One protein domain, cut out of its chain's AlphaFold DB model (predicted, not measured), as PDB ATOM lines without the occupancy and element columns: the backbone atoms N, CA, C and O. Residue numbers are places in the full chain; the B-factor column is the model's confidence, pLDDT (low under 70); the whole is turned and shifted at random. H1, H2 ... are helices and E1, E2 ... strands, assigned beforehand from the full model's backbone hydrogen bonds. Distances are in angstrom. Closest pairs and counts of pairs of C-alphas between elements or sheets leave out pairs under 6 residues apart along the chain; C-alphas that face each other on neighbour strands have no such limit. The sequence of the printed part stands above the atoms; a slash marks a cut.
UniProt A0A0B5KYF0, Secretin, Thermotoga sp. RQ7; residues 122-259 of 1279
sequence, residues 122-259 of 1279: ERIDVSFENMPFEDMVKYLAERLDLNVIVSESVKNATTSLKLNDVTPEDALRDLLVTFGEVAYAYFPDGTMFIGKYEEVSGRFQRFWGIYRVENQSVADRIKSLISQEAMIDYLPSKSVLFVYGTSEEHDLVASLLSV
ATOM      1  N   GLU A 122     -25.724 -28.709 -39.069       87.94
ATOM      2  CA  GLU A 122     -26.839 -28.532 -38.138       87.94
ATOM      3  C   GLU A 122     -26.296 -28.124 -36.758       87.94
ATOM      4  O   GLU A 122     -25.261 -28.620 -36.295       87.94
ATOM      5  N   ARG A 123     -26.993 -27.192 -36.111       89.81
ATOM      6  CA  ARG A 123     -26.825 -26.845 -34.701       89.81
ATOM      7  C   ARG A 123     -28.173 -27.056 -34.033       89.81
ATOM      8  O   ARG A 123     -29.181 -26.572 -34.551       89.81
ATOM      9  N   ILE A 124     -28.200 -27.817 -32.944       90.06
ATOM     10  CA  ILE A 124     -29.437 -28.227 -32.283       90.06
ATOM     11  C   ILE A 124     -29.519 -27.667 -30.863       90.06
ATOM     12  O   ILE A 124     -28.657 -27.911 -30.019       90.06
ATOM     13  N   ASP A 125     -30.603 -26.936 -30.605       90.06
ATOM     14  CA  ASP A 125     -31.038 -26.550 -29.266       90.06
ATOM     15  C   ASP A 125     -32.072 -27.578 -28.796       90.06
ATOM     16  O   ASP A 125     -33.194 -27.626 -29.307       90.06
ATOM     17  N   VAL A 126     -31.697 -28.430 -27.840       87.06
ATOM     18  CA  VAL A 126     -32.523 -29.564 -27.400       87.06
ATOM     19  C   VAL A 126     -32.597 -29.593 -25.881       87.06
ATOM     20  O   VAL A 126     -31.580 -29.573 -25.196       87.06
ATOM     21  N   SER A 127     -33.816 -29.658 -25.349       89.75
ATOM     22  CA  SER A 127     -34.086 -29.794 -23.917       89.75
ATOM     23  C   SER A 127     -34.901 -31.063 -23.707       89.75
ATOM     24  O   SER A 127     -36.129 -31.045 -23.790       89.75
ATOM     25  N   PHE A 128     -34.214 -32.182 -23.492       89.56
ATOM     26  CA  PHE A 128     -34.851 -33.425 -23.087       89.56
ATOM     27  C   PHE A 128     -35.174 -33.340 -21.590       89.56
ATOM     28  O   PHE A 128     -34.270 -33.178 -20.771       89.56
ATOM     29  N   GLU A 129     -36.449 -33.457 -21.223       89.56
ATOM     30  CA  GLU A 129     -36.907 -33.430 -19.828       89.56
ATOM     31  C   GLU A 129     -37.586 -34.760 -19.484       89.56
ATOM     32  O   GLU A 129     -38.709 -35.027 -19.909       89.56
ATOM     33  N   ASN A 130     -36.883 -35.607 -18.727       85.88
ATOM     34  CA  ASN A 130     -37.305 -36.954 -18.312       85.88
ATOM     35  C   ASN A 130     -37.770 -37.872 -19.464       85.88
ATOM     36  O   ASN A 130     -38.624 -38.738 -19.272       85.88
ATOM     37  N   MET A 131     -37.200 -37.693 -20.657       90.06
ATOM     38  CA  MET A 131     -37.466 -38.539 -21.824       90.06
ATOM     39  C   MET A 131     -36.751 -39.901 -21.677       90.06
ATOM     40  O   MET A 131     -35.675 -39.946 -21.071       90.06
ATOM     41  N   PRO A 132     -37.305 -41.015 -22.200       92.44
ATOM     42  CA  PRO A 132     -36.602 -42.296 -22.266       92.44
ATOM     43  C   PRO A 132     -35.326 -42.216 -23.108       92.44
ATOM     44  O   PRO A 132     -35.285 -41.548 -24.143       92.44
ATOM     45  N   PHE A 133     -34.280 -42.920 -22.680       92.88
ATOM     46  CA  PHE A 133     -32.980 -42.948 -23.353       92.88
ATOM     47  C   PHE A 133     -33.078 -43.425 -24.807       92.88
ATOM     48  O   PHE A 133     -32.427 -42.854 -25.676       92.88
ATOM     49  N   GLU A 134     -33.943 -44.401 -25.098       94.19
ATOM     50  CA  GLU A 134     -34.201 -44.857 -26.469       94.19
ATOM     51  C   GLU A 134     -34.765 -43.758 -27.379       94.19
ATOM     52  O   GLU A 134     -34.316 -43.630 -28.517       94.19
ATOM     53  N   ASP A 135     -35.694 -42.937 -26.886       93.69
ATOM     54  CA  ASP A 135     -36.299 -41.854 -27.671       93.69
ATOM     55  C   ASP A 135     -35.296 -40.715 -27.919       93.69
ATOM     56  O   ASP A 135     -35.212 -40.194 -29.032       93.69
ATOM     57  N   MET A 136     -34.474 -40.379 -26.915       93.88
ATOM     58  CA  MET A 136     -33.388 -39.395 -27.053       93.88
ATOM     59  C   MET A 136     -32.321 -39.861 -28.051       93.88
ATOM     60  O   MET A 136     -31.892 -39.084 -28.905       93.88
ATOM     61  N   VAL A 137     -31.919 -41.135 -27.978       94.38
ATOM     62  CA  VAL A 137     -30.963 -41.734 -28.918       94.38
ATOM     63  C   VAL A 137     -31.541 -41.759 -30.334       94.38
ATOM     64  O   VAL A 137     -30.855 -41.326 -31.257       94.38
ATOM     65  N   LYS A 138     -32.797 -42.187 -30.527       93.75
ATOM     66  CA  LYS A 138     -33.456 -42.196 -31.847       93.75
ATOM     67  C   LYS A 138     -33.547 -40.802 -32.464       93.75
ATOM     68  O   LYS A 138     -33.174 -40.635 -33.618       93.75
ATOM     69  N   TYR A 139     -33.953 -39.792 -31.692       92.94
ATOM     70  CA  TYR A 139     -34.051 -38.400 -32.151       92.94
ATOM     71  C   TYR A 139     -32.720 -37.839 -32.695       92.94
ATOM     72  O   TYR A 139     -32.716 -36.992 -33.597       92.94
ATOM     73  N   LEU A 140     -31.588 -38.285 -32.141       93.88
ATOM     74  CA  LEU A 140     -30.249 -37.918 -32.608       93.88
ATOM     75  C   LEU A 140     -29.788 -38.814 -33.767       93.88
ATOM     76  O   LEU A 140     -29.241 -38.312 -34.745       93.88
ATOM     77  N   ALA A 141     -30.063 -40.116 -33.703       93.69
ATOM     78  CA  ALA A 141     -29.710 -41.078 -34.741       93.69
ATOM     79  C   ALA A 141     -30.418 -40.794 -36.084       93.69
ATOM     80  O   ALA A 141     -29.777 -40.856 -37.131       93.69
ATOM     81  N   GLU A 142     -31.687 -40.363 -36.059       92.38
ATOM     82  CA  GLU A 142     -32.439 -39.905 -37.242       92.38
ATOM     83  C   GLU A 142     -31.788 -38.700 -37.952       92.38
ATOM     84  O   GLU A 142     -31.960 -38.539 -39.158       92.38
ATOM     85  N   ARG A 143     -31.026 -37.860 -37.235       91.12
ATOM     86  CA  ARG A 143     -30.267 -36.732 -37.821       91.12
ATOM     87  C   ARG A 143     -28.917 -37.141 -38.392       91.12
ATOM     88  O   ARG A 143     -28.384 -36.453 -39.254       91.12
ATOM     89  N   LEU A 144     -28.369 -38.241 -37.889       90.56
ATOM     90  CA  LEU A 144     -27.058 -38.772 -38.253       90.56
ATOM     91  C   LEU A 144     -27.126 -39.843 -39.355       90.56
ATOM     92  O   LEU A 144     -26.088 -40.396 -39.704       90.56
ATOM     93  N   ASP A 145     -28.327 -40.147 -39.870       88.88
ATOM     94  CA  ASP A 145     -28.611 -41.296 -40.753       88.88
ATOM     95  C   ASP A 145     -28.085 -42.625 -40.158       88.88
ATOM     96  O   ASP A 145     -27.559 -43.503 -40.842       88.88
ATOM     97  N   LEU A 146     -28.174 -42.740 -38.826       92.12
ATOM     98  CA  LEU A 146     -27.533 -43.785 -38.035       92.12
ATOM     99  C   LEU A 146     -28.534 -44.877 -37.645       92.12
ATOM    100  O   LEU A 146     -29.442 -44.656 -36.844       92.12
ATOM    101  N   ASN A 147     -28.319 -46.097 -38.133       90.88
ATOM    102  CA  ASN A 147     -29.024 -47.268 -37.613       90.88
ATOM    103  C   ASN A 147     -28.587 -47.533 -36.164       90.88
ATOM    104  O   ASN A 147     -27.392 -47.662 -35.891       90.88
ATOM    105  N   VAL A 148     -29.544 -47.649 -35.238       93.25
ATOM    106  CA  VAL A 148     -29.265 -47.850 -33.809       93.25
ATOM    107  C   VAL A 148     -30.206 -48.865 -33.160       93.25
ATOM    108  O   VAL A 148     -31.412 -48.873 -33.402       93.25
ATOM    109  N   ILE A 149     -29.644 -49.714 -32.301       92.75
ATOM    110  CA  ILE A 149     -30.346 -50.699 -31.476       92.75
ATOM    111  C   ILE A 149     -30.010 -50.405 -30.011       92.75
ATOM    112  O   ILE A 149     -28.869 -50.578 -29.577       92.75
ATOM    113  N   VAL A 150     -31.012 -49.975 -29.244       94.25
ATOM    114  CA  VAL A 150     -30.895 -49.680 -27.807       94.25
ATOM    115  C   VAL A 150     -31.446 -50.859 -27.007       94.25
ATOM    116  O   VAL A 150     -32.569 -51.298 -27.238       94.25
ATOM    117  N   SER A 151     -30.656 -51.393 -26.076       92.06
ATOM    118  CA  SER A 151     -31.023 -52.598 -25.324       92.06
ATOM    119  C   SER A 151     -32.037 -52.344 -24.202       92.06
ATOM    120  O   SER A 151     -32.043 -51.280 -23.576       92.06
ATOM    121  N   GLU A 152     -32.840 -53.363 -23.877       86.81
ATOM    122  CA  GLU A 152     -33.818 -53.362 -22.770       86.81
ATOM    123  C   GLU A 152     -33.216 -52.899 -21.433       86.81
ATOM    124  O   GLU A 152     -33.891 -52.230 -20.650       86.81
ATOM    125  N   SER A 153     -31.930 -53.185 -21.195       85.56
ATOM    126  CA  SER A 153     -31.198 -52.805 -19.981       85.56
ATOM    127  C   SER A 153     -31.074 -51.295 -19.744       85.56
ATOM    128  O   SER A 153     -30.733 -50.888 -18.631       85.56
ATOM    129  N   VAL A 154     -31.263 -50.474 -20.785       90.25
ATOM    130  CA  VAL A 154     -31.085 -49.009 -20.747       90.25
ATOM    131  C   VAL A 154     -32.219 -48.229 -21.417       90.25
ATOM    132  O   VAL A 154     -32.446 -47.083 -21.042       90.25
ATOM    133  N   LYS A 155     -32.977 -48.824 -22.350       89.12
ATOM    134  CA  LYS A 155     -33.950 -48.118 -23.207       89.12
ATOM    135  C   LYS A 155     -34.965 -47.247 -22.446       89.12
ATOM    136  O   LYS A 155     -35.227 -46.110 -22.832       89.12
ATOM    137  N   ASN A 156     -35.481 -47.775 -21.330       88.38
ATOM    138  CA  ASN A 156     -36.528 -47.161 -20.505       88.38
ATOM    139  C   ASN A 156     -35.984 -46.168 -19.461       88.38
ATOM    140  O   ASN A 156     -36.766 -45.553 -18.738       88.38
ATOM    141  N   ALA A 157     -34.663 -46.054 -19.309       84.62
ATOM    142  CA  ALA A 157     -34.074 -45.174 -18.312       84.62
ATOM    143  C   ALA A 157     -34.230 -43.712 -18.746       84.62
ATOM    144  O   ALA A 157     -33.939 -43.357 -19.885       84.62
ATOM    145  N   THR A 158     -34.689 -42.855 -17.839       85.88
ATOM    146  CA  THR A 158     -34.926 -41.436 -18.123       85.88
ATOM    147  C   THR A 158     -33.788 -40.577 -17.595       85.88
ATOM    148  O   THR A 158     -33.366 -40.744 -16.450       85.88
ATOM    149  N   THR A 159     -33.353 -39.595 -18.379       81.88
ATOM    150  CA  THR A 159     -32.514 -38.493 -17.894       81.88
ATOM    151  C   THR A 159     -33.073 -37.156 -18.386       81.88
ATOM    152  O   THR A 159     -34.003 -37.122 -19.193       81.88
ATOM    153  N   SER A 160     -32.543 -36.054 -17.862       82.25
ATOM    154  CA  SER A 160     -32.815 -34.713 -18.374       82.25
ATOM    155  C   SER A 160     -31.506 -34.093 -18.847       82.25
ATOM    156  O   SER A 160     -30.542 -34.021 -18.087       82.25
ATOM    157  N   LEU A 161     -31.472 -33.669 -20.106       86.19
ATOM    158  CA  LEU A 161     -30.282 -33.167 -20.782       86.19
ATOM    159  C   LEU A 161     -30.670 -31.961 -21.631       86.19
ATOM    160  O   LEU A 161     -31.514 -32.066 -22.522       86.19
ATOM    161  N   LYS A 162     -30.037 -30.819 -21.354       88.12
ATOM    162  CA  LYS A 162     -30.200 -29.600 -22.140       88.12
ATOM    163  C   LYS A 162     -28.896 -29.226 -22.828       88.12
ATOM    164  O   LYS A 162     -27.899 -28.948 -22.165       88.12
ATOM    165  N   LEU A 163     -28.956 -29.171 -24.149       88.19
ATOM    166  CA  LEU A 163     -27.880 -28.795 -25.051       88.19
ATOM    167  C   LEU A 163     -28.329 -27.573 -25.859       88.19
ATOM    168  O   LEU A 163     -29.511 -27.434 -26.171       88.19
ATOM    169  N   ASN A 164     -27.396 -26.675 -26.163       90.38
ATOM    170  CA  ASN A 164     -27.651 -25.486 -26.977       90.38
ATOM    171  C   ASN A 164     -26.432 -25.277 -27.887       90.38
ATOM    172  O   ASN A 164     -25.310 -25.443 -27.407       90.38
ATOM    173  N   ASP A 165     -26.653 -24.929 -29.155       89.50
ATOM    174  CA  ASP A 165     -25.618 -24.734 -30.192       89.50
ATOM    175  C   ASP A 165     -24.597 -25.894 -30.344       89.50
ATOM    176  O   ASP A 165     -23.404 -25.690 -30.571       89.50
ATOM    177  N   VAL A 166     -25.058 -27.146 -30.217       91.19
ATOM    178  CA  VAL A 166     -24.235 -28.357 -30.431       91.19
ATOM    179  C   VAL A 166     -24.527 -29.014 -31.779       91.19
ATOM    180  O   VAL A 166     -25.599 -28.812 -32.349       91.19
ATOM    181  N   THR A 167     -23.613 -29.841 -32.290       92.75
ATOM    182  CA  THR A 167     -23.896 -30.692 -33.461       92.75
ATOM    183  C   THR A 167     -24.598 -31.991 -33.031       92.75
ATOM    184  O   THR A 167     -24.469 -32.383 -31.868       92.75
ATOM    185  N   PRO A 168     -25.334 -32.695 -33.914       93.62
ATOM    186  CA  PRO A 168     -25.952 -33.979 -33.574       93.62
ATOM    187  C   PRO A 168     -24.955 -35.066 -33.125       93.62
ATOM    188  O   PRO A 168     -25.292 -35.859 -32.249       93.62
ATOM    189  N   GLU A 169     -23.722 -35.080 -33.649       93.50
ATOM    190  CA  GLU A 169     -22.656 -35.996 -33.205       93.50
ATOM    191  C   GLU A 169     -22.208 -35.673 -31.773       93.50
ATOM    192  O   GLU A 169     -22.147 -36.557 -30.917       93.50
ATOM    193  N   ASP A 170     -21.930 -34.394 -31.501       90.69
ATOM    194  CA  ASP A 170     -21.510 -33.929 -30.179       90.69
ATOM    195  C   ASP A 170     -22.637 -34.116 -29.149       90.69
ATOM    196  O   ASP A 170     -22.375 -34.479 -28.004       90.69
ATOM    197  N   ALA A 171     -23.899 -33.964 -29.564       92.62
ATOM    198  CA  ALA A 171     -25.073 -34.252 -28.745       92.62
ATOM    199  C   ALA A 171     -25.240 -35.744 -28.428       92.62
ATOM    200  O   ALA A 171     -25.623 -36.083 -27.307       92.62
ATOM    201  N   LEU A 172     -24.941 -36.640 -29.377       93.50
ATOM    202  CA  LEU A 172     -24.960 -38.084 -29.136       93.50
ATOM    203  C   LEU A 172     -23.857 -38.477 -28.145       93.50
ATOM    204  O   LEU A 172     -24.130 -39.215 -27.197       93.50
ATOM    205  N   ARG A 173     -22.645 -37.920 -28.297       91.00
ATOM    206  CA  ARG A 173     -21.555 -38.083 -27.321       91.00
ATOM    207  C   ARG A 173     -21.968 -37.579 -25.941       91.00
ATOM    208  O   ARG A 173     -21.833 -38.313 -24.965       91.00
ATOM    209  N   ASP A 174     -22.519 -36.371 -25.849       88.06
ATOM    210  CA  ASP A 174     -22.926 -35.788 -24.570       88.06
ATOM    211  C   ASP A 174     -24.083 -36.540 -23.907       88.06
ATOM    212  O   ASP A 174     -24.096 -36.644 -22.680       88.06
ATOM    213  N   LEU A 175     -25.009 -37.121 -24.679       90.31
ATOM    214  CA  LEU A 175     -26.054 -38.016 -24.175       90.31
ATOM    215  C   LEU A 175     -25.459 -39.299 -23.584       90.31
ATOM    216  O   LEU A 175     -25.772 -39.649 -22.446       90.31
ATOM    217  N   LEU A 176     -24.568 -39.968 -24.322       90.38
ATOM    218  CA  LEU A 176     -23.885 -41.189 -23.883       90.38
ATOM    219  C   LEU A 176     -23.034 -40.953 -22.621       90.38
ATOM    220  O   LEU A 176     -23.106 -41.728 -21.665       90.38
ATOM    221  N   VAL A 177     -22.279 -39.850 -22.586       85.19
ATOM    222  CA  VAL A 177     -21.407 -39.456 -21.466       85.19
ATOM    223  C   VAL A 177     -22.207 -38.993 -20.246       85.19
ATOM    224  O   VAL A 177     -21.871 -39.353 -19.118       85.19
ATOM    225  N   THR A 178     -23.291 -38.236 -20.444       82.56
ATOM    226  CA  THR A 178     -24.156 -37.778 -19.345       82.56
ATOM    227  C   THR A 178     -24.950 -38.935 -18.743       82.56
ATOM    228  O   THR A 178     -25.161 -38.960 -17.529       82.56
ATOM    229  N   PHE A 179     -25.352 -39.917 -19.550       82.31
ATOM    230  CA  PHE A 179     -25.961 -41.143 -19.049       82.31
ATOM    231  C   PHE A 179     -24.942 -41.953 -18.222       82.31
ATOM    232  O   PHE A 179     -25.107 -42.066 -17.006       82.31
ATOM    233  N   GLY A 180     -23.831 -42.390 -18.831       73.94
ATOM    234  CA  GLY A 180     -22.808 -43.217 -18.173       73.94
ATOM    235  C   GLY A 180     -23.285 -44.641 -17.844       73.94
ATOM    236  O   GLY A 180     -24.462 -44.957 -17.969       73.94
ATOM    237  N   GLU A 181     -22.363 -45.537 -17.482       77.94
ATOM    238  CA  GLU A 181     -22.618 -46.989 -17.311       77.94
ATOM    239  C   GLU A 181     -23.140 -47.703 -18.580       77.94
ATOM    240  O   GLU A 181     -23.518 -48.877 -18.545       77.94
ATOM    241  N   VAL A 182     -23.112 -47.012 -19.723       88.75
ATOM    242  CA  VAL A 182     -23.390 -47.554 -21.054       88.75
ATOM    243  C   VAL A 182     -22.110 -48.001 -21.742       88.75
ATOM    244  O   VAL A 182     -21.042 -47.403 -21.600       88.75
ATOM    245  N   ALA A 183     -22.257 -49.039 -22.549       91.69
ATOM    246  CA  ALA A 183     -21.295 -49.460 -23.542       91.69
ATOM    247  C   ALA A 183     -21.940 -49.410 -24.933       91.69
ATOM    248  O   ALA A 183     -23.161 -49.550 -25.064       91.69
ATOM    249  N   TYR A 184     -21.126 -49.229 -25.971       93.25
ATOM    250  CA  TYR A 184     -21.581 -49.274 -27.355       93.25
ATOM    251  C   TYR A 184     -20.567 -49.921 -28.303       93.25
ATOM    252  O   TYR A 184     -19.356 -49.902 -28.082       93.25
ATOM    253  N   ALA A 185     -21.081 -50.510 -29.375       90.75
ATOM    254  CA  ALA A 185     -20.311 -51.144 -30.440       90.75
ATOM    255  C   ALA A 185     -21.055 -51.007 -31.775       90.75
ATOM    256  O   ALA A 185     -22.166 -50.480 -31.811       90.75
ATOM    257  N   TYR A 186     -20.469 -51.503 -32.865       89.31
ATOM    258  CA  TYR A 186     -21.097 -51.485 -34.188       89.31
ATOM    259  C   TYR A 186     -21.098 -52.878 -34.797       89.31
ATOM    260  O   TYR A 186     -20.089 -53.586 -34.767       89.31
ATOM    261  N   PHE A 187     -22.228 -53.253 -35.385       84.31
ATOM    262  CA  PHE A 187     -22.311 -54.400 -36.274       84.31
ATOM    263  C   PHE A 187     -21.593 -54.103 -37.612       84.31
ATOM    264  O   PHE A 187     -21.381 -52.936 -37.956       84.31
ATOM    265  N   PRO A 188     -21.189 -55.130 -38.392       81.38
ATOM    266  CA  PRO A 188     -20.421 -54.949 -39.633       81.38
ATOM    267  C   PRO A 188     -21.125 -54.175 -40.762       81.38
ATOM    268  O   PRO A 188     -20.491 -53.892 -41.771       81.38
ATOM    269  N   ASP A 189     -22.413 -53.869 -40.611       82.31
ATOM    270  CA  ASP A 189     -23.235 -53.032 -41.494       82.31
ATOM    271  C   ASP A 189     -23.199 -51.532 -41.124       82.31
ATOM    272  O   ASP A 189     -23.693 -50.702 -41.885       82.31
ATOM    273  N   GLY A 190     -22.618 -51.184 -39.969       82.62
ATOM    274  CA  GLY A 190     -22.624 -49.839 -39.387       82.62
ATOM    275  C   GLY A 190     -23.708 -49.611 -38.326       82.62
ATOM    276  O   GLY A 190     -23.747 -48.531 -37.740       82.62
ATOM    277  N   THR A 191     -24.565 -50.592 -38.024       89.44
ATOM    278  CA  THR A 191     -25.613 -50.438 -37.003       89.44
ATOM    279  C   THR A 191     -25.003 -50.363 -35.602       89.44
ATOM    280  O   THR A 191     -24.342 -51.298 -35.145       89.44
ATOM    281  N   MET A 192     -25.247 -49.257 -34.898       93.56
ATOM    282  CA  MET A 192     -24.787 -49.021 -33.529       93.56
ATOM    283  C   MET A 192     -25.618 -49.837 -32.532       93.56
ATOM    284  O   MET A 192     -26.841 -49.730 -32.501       93.56
ATOM    285  N   PHE A 193     -24.973 -50.622 -31.674       93.75
ATOM    286  CA  PHE A 193     -25.614 -51.276 -30.533       93.75
ATOM    287  C   PHE A 193     -25.224 -50.566 -29.236       93.75
ATOM    288  O   PHE A 193     -24.036 -50.364 -28.997       93.75
ATOM    289  N   ILE A 194     -26.204 -50.224 -28.393       94.81
ATOM    290  CA  ILE A 194     -26.000 -49.559 -27.096       94.81
ATOM    291  C   ILE A 194     -26.689 -50.370 -25.992       94.81
ATOM    292  O   ILE A 194     -27.875 -50.691 -26.092       94.81
ATOM    293  N   GLY A 195     -25.969 -50.667 -24.909       93.00
ATOM    294  CA  GLY A 195     -26.480 -51.432 -23.767       93.00
ATOM    295  C   GLY A 195     -25.613 -51.264 -22.520       93.00
ATOM    296  O   GLY A 195     -24.778 -50.362 -22.457       93.00
ATOM    297  N   LYS A 196     -25.787 -52.138 -21.523       89.75
ATOM    298  CA  LYS A 196     -24.808 -52.275 -20.427       89.75
ATOM    299  C   LYS A 196     -23.591 -53.087 -20.878       89.75
ATOM    300  O   LYS A 196     -23.692 -53.860 -21.832       89.75
ATOM    301  N   TYR A 197     -22.446 -52.928 -20.206       84.12
ATOM    302  CA  TYR A 197     -21.196 -53.566 -20.645       84.12
ATOM    303  C   TYR A 197     -21.299 -55.099 -20.711       84.12
ATOM    304  O   TYR A 197     -20.718 -55.678 -21.622       84.12
ATOM    305  N   GLU A 198     -22.089 -55.748 -19.844       82.31
ATOM    306  CA  GLU A 198     -22.321 -57.201 -19.871       82.31
ATOM    307  C   GLU A 198     -23.047 -57.674 -21.145       82.31
ATOM    308  O   GLU A 198     -22.807 -58.772 -21.649       82.31
ATOM    309  N   GLU A 199     -23.951 -56.852 -21.683       85.44
ATOM    310  CA  GLU A 199     -24.735 -57.192 -22.877       85.44
ATOM    311  C   GLU A 199     -23.983 -56.885 -24.173       85.44
ATOM    312  O   GLU A 199     -24.178 -57.565 -25.184       85.44
ATOM    313  N   VAL A 200     -23.114 -55.871 -24.143       86.12
ATOM    314  CA  VAL A 200     -22.214 -55.550 -25.254       86.12
ATOM    315  C   VAL A 200     -21.061 -56.559 -25.303       86.12
ATOM    316  O   VAL A 200     -20.767 -57.078 -26.378       86.12
ATOM    317  N   SER A 201     -20.465 -56.936 -24.166       82.00
ATOM    318  CA  SER A 201     -19.368 -57.914 -24.126       82.00
ATOM    319  C   SER A 201     -19.791 -59.321 -24.548       82.00
ATOM    320  O   SER A 201     -19.036 -60.016 -25.227       82.00
ATOM    321  N   GLY A 202     -21.034 -59.716 -24.251       78.75
ATOM    322  CA  GLY A 202     -21.634 -60.955 -24.752       78.75
ATOM    323  C   GLY A 202     -21.878 -60.990 -26.270       78.75
ATOM    324  O   GLY A 202     -22.332 -62.014 -26.781       78.75
ATOM    325  N   ARG A 203     -21.618 -59.889 -26.995       78.38
ATOM    326  CA  ARG A 203     -21.873 -59.738 -28.442       78.38
ATOM    327  C   ARG A 203     -20.660 -59.245 -29.240       78.38
ATOM    328  O   ARG A 203     -20.547 -59.579 -30.415       78.38
ATOM    329  N   PHE A 204     -19.748 -58.492 -28.622       78.62
ATOM    330  CA  PHE A 204     -18.622 -57.830 -29.285       78.62
ATOM    331  C   PHE A 204     -17.306 -58.075 -28.533       78.62
ATOM    332  O   PHE A 204     -17.212 -57.840 -27.331       78.62
ATOM    333  N   GLN A 205     -16.261 -58.514 -29.247       75.19
ATOM    334  CA  GLN A 205     -14.949 -58.809 -28.641       75.19
ATOM    335  C   GLN A 205     -14.230 -57.561 -28.112       75.19
ATOM    336  O   GLN A 205     -13.503 -57.651 -27.123       75.19
ATOM    337  N   ARG A 206     -14.430 -56.414 -28.774       81.31
ATOM    338  CA  ARG A 206     -14.025 -55.085 -28.309       81.31
ATOM    339  C   ARG A 206     -15.143 -54.084 -28.557       81.31
ATOM    340  O   ARG A 206     -15.860 -54.199 -29.550       81.31
ATOM    341  N   PHE A 207     -15.289 -53.132 -27.648       87.00
ATOM    342  CA  PHE A 207     -16.378 -52.161 -27.635       87.00
ATOM    343  C   PHE A 207     -15.970 -50.914 -26.846       87.00
ATOM    344  O   PHE A 207     -14.944 -50.920 -26.172       87.00
ATOM    345  N   TRP A 208     -16.753 -49.843 -26.944       87.88
ATOM    346  CA  TRP A 208     -16.604 -48.656 -26.105       87.88
ATOM    347  C   TRP A 208     -17.391 -48.821 -24.807       87.88
ATOM    348  O   TRP A 208     -18.540 -49.250 -24.839       87.88
ATOM    349  N   GLY A 209     -16.808 -48.450 -23.671       88.44
ATOM    350  CA  GLY A 209     -17.439 -48.440 -22.353       88.44
ATOM    351  C   GLY A 209     -17.233 -47.094 -21.665       88.44
ATOM    352  O   GLY A 209     -16.120 -46.564 -21.651       88.44
ATOM    353  N   ILE A 210     -18.314 -46.546 -21.112       88.56
ATOM    354  CA  ILE A 210     -18.375 -45.197 -20.547       88.56
ATOM    355  C   ILE A 210     -18.601 -45.303 -19.042       88.56
ATOM    356  O   ILE A 210     -19.716 -45.535 -18.571       88.56
ATOM    357  N   TYR A 211     -17.534 -45.122 -18.273       85.50
ATOM    358  CA  TYR A 211     -17.549 -45.295 -16.825       85.50
ATOM    359  C   TYR A 211     -17.497 -43.944 -16.125       85.50
ATOM    360  O   TYR A 211     -16.684 -43.097 -16.484       85.50
ATOM    361  N   ARG A 212     -18.321 -43.728 -15.099       79.81
ATOM    362  CA  ARG A 212     -18.197 -42.536 -14.248       79.81
ATOM    363  C   ARG A 212     -17.025 -42.721 -13.288       79.81
ATOM    364  O   ARG A 212     -16.933 -43.754 -12.630       79.81
ATOM    365  N   VAL A 213     -16.140 -41.730 -13.222       75.75
ATOM    366  CA  VAL A 213     -14.916 -41.747 -12.412       75.75
ATOM    367  C   VAL A 213     -14.743 -40.392 -11.744       75.75
ATOM    368  O   VAL A 213     -14.775 -39.355 -12.397       75.75
ATOM    369  N   GLU A 214     -14.573 -40.415 -10.427       68.00
ATOM    370  CA  GLU A 214     -14.649 -39.251  -9.538       68.00
ATOM    371  C   GLU A 214     -13.749 -38.084  -9.961       68.00
ATOM    372  O   GLU A 214     -14.166 -36.926  -9.957       68.00
ATOM    373  N   ASN A 215     -12.491 -38.399 -10.265       68.50
ATOM    374  CA  ASN A 215     -11.414 -37.448 -10.472       68.50
ATOM    375  C   ASN A 215     -10.271 -38.091 -11.276       68.50
ATOM    376  O   ASN A 215     -10.182 -39.315 -11.407       68.50
ATOM    377  N   GLN A 216      -9.357 -37.251 -11.759       71.62
ATOM    378  CA  GLN A 216      -8.248 -37.675 -12.610       71.62
ATOM    379  C   GLN A 216      -7.272 -38.648 -11.918       71.62
ATOM    380  O   GLN A 216      -6.797 -39.574 -12.560       71.62
ATOM    381  N   SER A 217      -7.027 -38.521 -10.608       67.62
ATOM    382  CA  SER A 217      -6.114 -39.421  -9.875       67.62
ATOM    383  C   SER A 217      -6.617 -40.869  -9.868       67.62
ATOM    384  O   SER A 217      -5.822 -41.797  -9.989       67.62
ATOM    385  N   VAL A 218      -7.936 -41.084  -9.783       71.31
ATOM    386  CA  VAL A 218      -8.531 -42.428  -9.909       71.31
ATOM    387  C   VAL A 218      -8.401 -42.945 -11.347       71.31
ATOM    388  O   VAL A 218      -8.038 -44.103 -11.547       71.31
ATOM    389  N   ALA A 219      -8.624 -42.088 -12.348       71.81
ATOM    390  CA  ALA A 219      -8.487 -42.448 -13.757       71.81
ATOM    391  C   ALA A 219      -7.048 -42.830 -14.151       71.81
ATOM    392  O   ALA A 219      -6.843 -43.877 -14.766       71.81
ATOM    393  N   ASP A 220      -6.054 -42.038 -13.746       69.31
ATOM    394  CA  ASP A 220      -4.635 -42.280 -14.037       69.31
ATOM    395  C   ASP A 220      -4.134 -43.578 -13.370       69.31
ATOM    396  O   ASP A 220      -3.372 -44.332 -13.974       69.31
ATOM    397  N   ARG A 221      -4.634 -43.912 -12.168       68.81
ATOM    398  CA  ARG A 221      -4.362 -45.197 -11.489       68.81
ATOM    399  C   ARG A 221      -5.036 -46.390 -12.171       68.81
ATOM    400  O   ARG A 221      -4.441 -47.455 -12.289       68.81
ATOM    401  N   ILE A 222      -6.267 -46.237 -12.659       76.56
ATOM    402  CA  ILE A 222      -6.917 -47.283 -13.470       76.56
ATOM    403  C   ILE A 222      -6.131 -47.495 -14.775       76.56
ATOM    404  O   ILE A 222      -5.964 -48.629 -15.220       76.56
ATOM    405  N   LYS A 223      -5.576 -46.422 -15.347       73.88
ATOM    406  CA  LYS A 223      -4.729 -46.452 -16.545       73.88
ATOM    407  C   LYS A 223      -3.337 -47.063 -16.306       73.88
ATOM    408  O   LYS A 223      -2.789 -47.620 -17.251       73.88
ATOM    409  N   SER A 224      -2.786 -47.035 -15.082       69.12
ATOM    410  CA  SER A 224      -1.541 -47.756 -14.737       69.12
ATOM    411  C   SER A 224      -1.755 -49.246 -14.433       69.12
ATOM    412  O   SER A 224      -0.875 -50.061 -14.712       69.12
ATOM    413  N   LEU A 225      -2.921 -49.622 -13.893       67.75
ATOM    414  CA  LEU A 225      -3.244 -51.003 -13.505       67.75
ATOM    415  C   LEU A 225      -3.769 -51.887 -14.654       67.75
ATOM    416  O   LEU A 225      -3.863 -53.106 -14.484       67.75
ATOM    417  N   ILE A 226      -4.125 -51.306 -15.803       68.81
ATOM    418  CA  ILE A 226      -4.704 -52.018 -16.956       68.81
ATOM    419  C   ILE A 226      -3.688 -52.149 -18.105       68.81
ATOM    420  O   ILE A 226      -2.738 -51.386 -18.241       68.81
ATOM    421  N   SER A 227      -3.891 -53.178 -18.930       60.16
ATOM    422  CA  SER A 227      -3.142 -53.472 -20.155       60.16
ATOM    423  C   SER A 227      -2.908 -52.249 -21.059       60.16
ATOM    424  O   SER A 227      -3.850 -51.537 -21.407       60.16
ATOM    425  N   GLN A 228      -1.679 -52.104 -21.577       57.59
ATOM    426  CA  GLN A 228      -1.294 -51.125 -22.617       57.59
ATOM    427  C   GLN A 228      -1.897 -51.422 -24.014       57.59
ATOM    428  O   GLN A 228      -1.405 -50.951 -25.047       57.59
ATOM    429  N   GLU A 229      -2.942 -52.247 -24.066       58.22
ATOM    430  CA  GLU A 229      -3.718 -52.582 -25.262       58.22
ATOM    431  C   GLU A 229      -5.158 -52.053 -25.182       58.22
ATOM    432  O   GLU A 229      -5.833 -51.968 -26.211       58.22
ATOM    433  N   ALA A 230      -5.623 -51.644 -23.998       66.81
ATOM    434  CA  ALA A 230      -6.854 -50.885 -23.831       66.81
ATOM    435  C   ALA A 230      -6.618 -49.420 -24.232       66.81
ATOM    436  O   ALA A 230      -5.655 -48.785 -23.806       66.81
ATOM    437  N   MET A 231      -7.520 -48.859 -25.034       69.75
ATOM    438  CA  MET A 231      -7.597 -47.408 -25.205       69.75
ATOM    439  C   MET A 231      -8.329 -46.848 -23.990       69.75
ATOM    440  O   MET A 231      -9.491 -47.179 -23.795       69.75
ATOM    441  N   ILE A 232      -7.647 -46.055 -23.163       75.25
ATOM    442  CA  ILE A 232      -8.202 -45.473 -21.934       75.25
ATOM    443  C   ILE A 232      -7.913 -43.976 -21.930       75.25
ATOM    444  O   ILE A 232      -6.749 -43.563 -21.903       75.25
ATOM    445  N   ASP A 233      -8.969 -43.172 -21.904       72.81
ATOM    446  CA  ASP A 233      -8.896 -41.721 -21.752       72.81
ATOM    447  C   ASP A 233      -9.861 -41.215 -20.671       72.81
ATOM    448  O   ASP A 233     -10.805 -41.910 -20.297       72.81
ATOM    449  N   TYR A 234      -9.610 -40.021 -20.135       76.94
ATOM    450  CA  TYR A 234     -10.404 -39.426 -19.061       76.94
ATOM    451  C   TYR A 234     -10.839 -38.011 -19.430       76.94
ATOM    452  O   TYR A 234     -10.008 -37.171 -19.758       76.94
ATOM    453  N   LEU A 235     -12.141 -37.741 -19.318       69.62
ATOM    454  CA  LEU A 235     -12.771 -36.461 -19.635       69.62
ATOM    455  C   LEU A 235     -12.985 -35.653 -18.337       69.62
ATOM    456  O   LEU A 235     -13.996 -35.858 -17.652       69.62
ATOM    457  N   PRO A 236     -12.089 -34.710 -17.966       63.25
ATOM    458  CA  PRO A 236     -12.111 -34.095 -16.634       63.25
ATOM    459  C   PRO A 236     -13.317 -33.181 -16.410       63.25
ATOM    460  O   PRO A 236     -13.758 -33.002 -15.282       63.25
ATOM    461  N   SER A 237     -13.875 -32.634 -17.491       61.16
ATOM    462  CA  SER A 237     -15.082 -31.801 -17.500       61.16
ATOM    463  C   SER A 237     -16.385 -32.586 -17.301       61.16
ATOM    464  O   SER A 237     -17.439 -31.972 -17.138       61.16
ATOM    465  N   LYS A 238     -16.333 -33.925 -17.345       65.25
ATOM    466  CA  LYS A 238     -17.502 -34.818 -17.283       65.25
ATOM    467  C   LYS A 238     -17.395 -35.895 -16.190       65.25
ATOM    468  O   LYS A 238     -18.370 -36.606 -15.977       65.25
ATOM    469  N   SER A 239     -16.247 -36.023 -15.509       71.56
ATOM    470  CA  SER A 239     -15.962 -37.099 -14.536       71.56
ATOM    471  C   SER A 239     -16.243 -38.495 -15.112       71.56
ATOM    472  O   SER A 239     -16.952 -39.315 -14.523       71.56
ATOM    473  N   VAL A 240     -15.717 -38.752 -16.316       77.38
ATOM    474  CA  VAL A 240     -15.938 -39.991 -17.075       77.38
ATOM    475  C   VAL A 240     -14.627 -40.520 -17.652       77.38
ATOM    476  O   VAL A 240     -13.842 -39.772 -18.230       77.38
ATOM    477  N   LEU A 241     -14.424 -41.830 -17.514       80.50
ATOM    478  CA  LEU A 241     -13.382 -42.614 -18.163       80.50
ATOM    479  C   LEU A 241     -13.973 -43.307 -19.394       80.50
ATOM    480  O   LEU A 241     -14.972 -44.026 -19.307       80.50
ATOM    481  N   PHE A 242     -13.340 -43.080 -20.536       80.25
ATOM    482  CA  PHE A 242     -13.743 -43.575 -21.840       80.25
ATOM    483  C   PHE A 242     -12.787 -44.694 -22.252       80.25
ATOM    484  O   PHE A 242     -11.576 -44.485 -22.351       80.25
ATOM    485  N   VAL A 243     -13.318 -45.905 -22.421       83.88
ATOM    486  CA  VAL A 243     -12.513 -47.122 -22.585       83.88
ATOM    487  C   VAL A 243     -12.904 -47.839 -23.870       83.88
ATOM    488  O   VAL A 243     -14.083 -48.113 -24.057       83.88
ATOM    489  N   TYR A 244     -11.940 -48.203 -24.715       83.00
ATOM    490  CA  TYR A 244     -12.122 -49.179 -25.793       83.00
ATOM    491  C   TYR A 244     -11.199 -50.378 -25.575       83.00
ATOM    492  O   TYR A 244     -10.004 -50.347 -25.893       83.00
ATOM    493  N   GLY A 245     -11.765 -51.437 -25.000       78.12
ATOM    494  CA  GLY A 245     -11.073 -52.631 -24.522       78.12
ATOM    495  C   GLY A 245     -11.797 -53.920 -24.904       78.12
ATOM    496  O   GLY A 245     -12.794 -53.918 -25.620       78.12
ATOM    497  N   THR A 246     -11.265 -55.037 -24.425       80.69
ATOM    498  CA  THR A 246     -11.881 -56.371 -24.437       80.69
ATOM    499  C   THR A 246     -12.752 -56.596 -23.201       80.69
ATOM    500  O   THR A 246     -12.643 -55.858 -22.221       80.69
ATOM    501  N   SER A 247     -13.574 -57.654 -23.182       77.69
ATOM    502  CA  SER A 247     -14.359 -57.987 -21.980       77.69
ATOM    503  C   SER A 247     -13.497 -58.169 -20.726       77.69
ATOM    504  O   SER A 247     -13.931 -57.724 -19.675       77.69
ATOM    505  N   GLU A 248     -12.294 -58.764 -20.802       74.38
ATOM    506  CA  GLU A 248     -11.418 -58.909 -19.619       74.38
ATOM    507  C   GLU A 248     -10.952 -57.541 -19.072       74.38
ATOM    508  O   GLU A 248     -10.821 -57.373 -17.860       74.38
ATOM    509  N   GLU A 249     -10.737 -56.555 -19.949       79.88
ATOM    510  CA  GLU A 249     -10.330 -55.192 -19.582       79.88
ATOM    511  C   GLU A 249     -11.524 -54.381 -19.039       79.88
ATOM    512  O   GLU A 249     -11.407 -53.737 -17.997       79.88
ATOM    513  N   HIS A 250     -12.696 -54.474 -19.675       83.31
ATOM    514  CA  HIS A 250     -13.936 -53.826 -19.222       83.31
ATOM    515  C   HIS A 250     -14.446 -54.372 -17.879       83.31
ATOM    516  O   HIS A 250     -14.834 -53.593 -17.005       83.31
ATOM    517  N   ASP A 251     -14.366 -55.692 -17.679       77.88
ATOM    518  CA  ASP A 251     -14.582 -56.356 -16.389       77.88
ATOM    519  C   ASP A 251     -13.686 -55.771 -15.296       77.88
ATOM    520  O   ASP A 251     -14.113 -55.648 -14.147       77.88
ATOM    521  N   LEU A 252     -12.424 -55.470 -15.622       75.31
ATOM    522  CA  LEU A 252     -11.453 -54.960 -14.662       75.31
ATOM    523  C   LEU A 252     -11.722 -53.491 -14.319       75.31
ATOM    524  O   LEU A 252     -11.727 -53.168 -13.135       75.31
ATOM    525  N   VAL A 253     -12.038 -52.632 -15.298       80.69
ATOM    526  CA  VAL A 253     -12.476 -51.242 -15.038       80.69
ATOM    527  C   VAL A 253     -13.692 -51.229 -14.108       80.69
ATOM    528  O   VAL A 253     -13.673 -50.552 -13.080       80.69
ATOM    529  N   ALA A 254     -14.718 -52.030 -14.420       76.56
ATOM    530  CA  ALA A 254     -15.908 -52.164 -13.582       76.56
ATOM    531  C   ALA A 254     -15.568 -52.689 -12.174       76.56
ATOM    532  O   ALA A 254     -16.063 -52.161 -11.179       76.56
ATOM    533  N   SER A 255     -14.680 -53.685 -12.075       72.69
ATOM    534  CA  SER A 255     -14.243 -54.249 -10.790       72.69
ATOM    535  C   SER A 255     -13.503 -53.215  -9.931       72.69
ATOM    536  O   SER A 255     -13.811 -53.087  -8.748       72.69
ATOM    537  N   LEU A 256     -12.568 -52.451 -10.507       73.75
ATOM    538  CA  LEU A 256     -11.808 -51.417  -9.796       73.75
ATOM    539  C   LEU A 256     -12.736 -50.301  -9.289       73.75
ATOM    540  O   LEU A 256     -12.720 -49.984  -8.100       73.75
ATOM    541  N   LEU A 257     -13.614 -49.781 -10.152       73.62
ATOM    542  CA  LEU A 257     -14.584 -48.740  -9.789       73.62
ATOM    543  C   LEU A 257     -15.657 -49.213  -8.798       73.62
ATOM    544  O   LEU A 257     -16.195 -48.403  -8.053       73.62
ATOM    545  N   SER A 258     -15.944 -50.517  -8.728       66.94
ATOM    546  CA  SER A 258     -16.839 -51.076  -7.702       66.94
ATOM    547  C   SER A 258     -16.228 -51.112  -6.292       66.94
ATOM    548  O   SER A 258     -16.957 -51.309  -5.315       66.94
ATOM    549  N   VAL A 259     -14.904 -50.930  -6.172       61.84
ATOM    550  CA  VAL A 259     -14.166 -50.983  -4.896       61.84
ATOM    551  C   VAL A 259     -13.549 -49.636  -4.499       61.84
ATOM    552  O   VAL A 259     -13.316 -49.440  -3.310       61.84
TER     553      VAL A 259
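This is residues 122 to 259 of the 1279 residues of the protein "Secretin" of Thermotoga sp. RQ7 (UniProt A0A0B5KYF0). A twisted sheet of six strands has H4, H5 and H6 over one face, and a smaller part sits at its other side: the two-stranded ribbon E1 E3, with H1 and H3 packed side by side between ribbon and sheet. The printed part has 138 residues with six named helices and eight named strands, in the order E1 H1 E2 H2 E3 H3 E4 E5 H4 E6 H5 E7 E8 H6, and its class is mixed, helices and strands. The large sheet runs E2 E5 E4 E6 E8 E7 and is mixed; E1 and E3 are antiparallel. The whole is compact, with a radius of gyration of the C-alphas of 15.0 A and spans of 40 by 32 by 24 A.

Find the large sheet in E2, residues 148 to 150, E5, 192 to 195, E4, 183 to 186, E6, 206 to 212 and 19.3 A long, E8, 240 to 246 and 18.4 A, and E7, 231 to 235. Look next for H4, residues 197 to 201, H5, 216 to 225 and 14.3 A, and H6, 247 to 257 and 15.3 A, which ends at C-alpha 257 (-14.584, -48.740, -9.789). E1, residues 124 to 132 and 18.7 A, begins at C-alpha 124 (-29.437, -28.227, -32.283) and bends by 84 degrees at residue 129. Then come H1, 133 to 141, H2, 152 to 155, E3, 158 to 166 and 20.9 A, and H3, 168 to 179 and 16.2 A.

In the sheet, E2 and E5 are parallel, with N 149 and O 192 2.8 A apart. The hairpin E4 and E5 has N 183 and O 195 at 2.8 A; E4 and E6 are antiparallel, with N 184 and O 208 at 2.8 A. E6 and E8 are antiparallel, with N 209 and O 243 at 2.8 A, and the hairpin E7 and E8 has N 242 and O 233 at 2.8 A. E5, H4, E6 and E6, H5, E7 are split strand-helix-strand units, each with another strand between its two parallel strands and a right-handed crossover. H5 and H6 on one face make two layers, helices over a sheet: H5 is over E8 and E7 at a height of 9.7 A, H6 over E6 and E8 at 9.3 A. H4, on the same face, is over E4 at 7.2 A. E1 and E3, the two strands of the smaller sheet, are antiparallel, with N 126 and O 163 within hydrogen-bond range at 2.9 A. H1 and H3 touch at a shallow tilt of 17 degrees, opposite ways, closest at the C-alphas of Leu 140 and Pro 168, 5.9 A. H1, H2 and H3 only graze the large sheet. Every O i to N i+4 pair is within hydrogen-bond range in H1, H3, H4, H5 and H6; H2 is too short for one.

The C-alphas of Glu 122 and Val 259, the two farthest apart, are 42.1 A apart. The printed part has no cut and no long link. Mean pLDDT of the printed part is 82.9; 19 residues are under 70, among them 224 to 231 and 235 to 238.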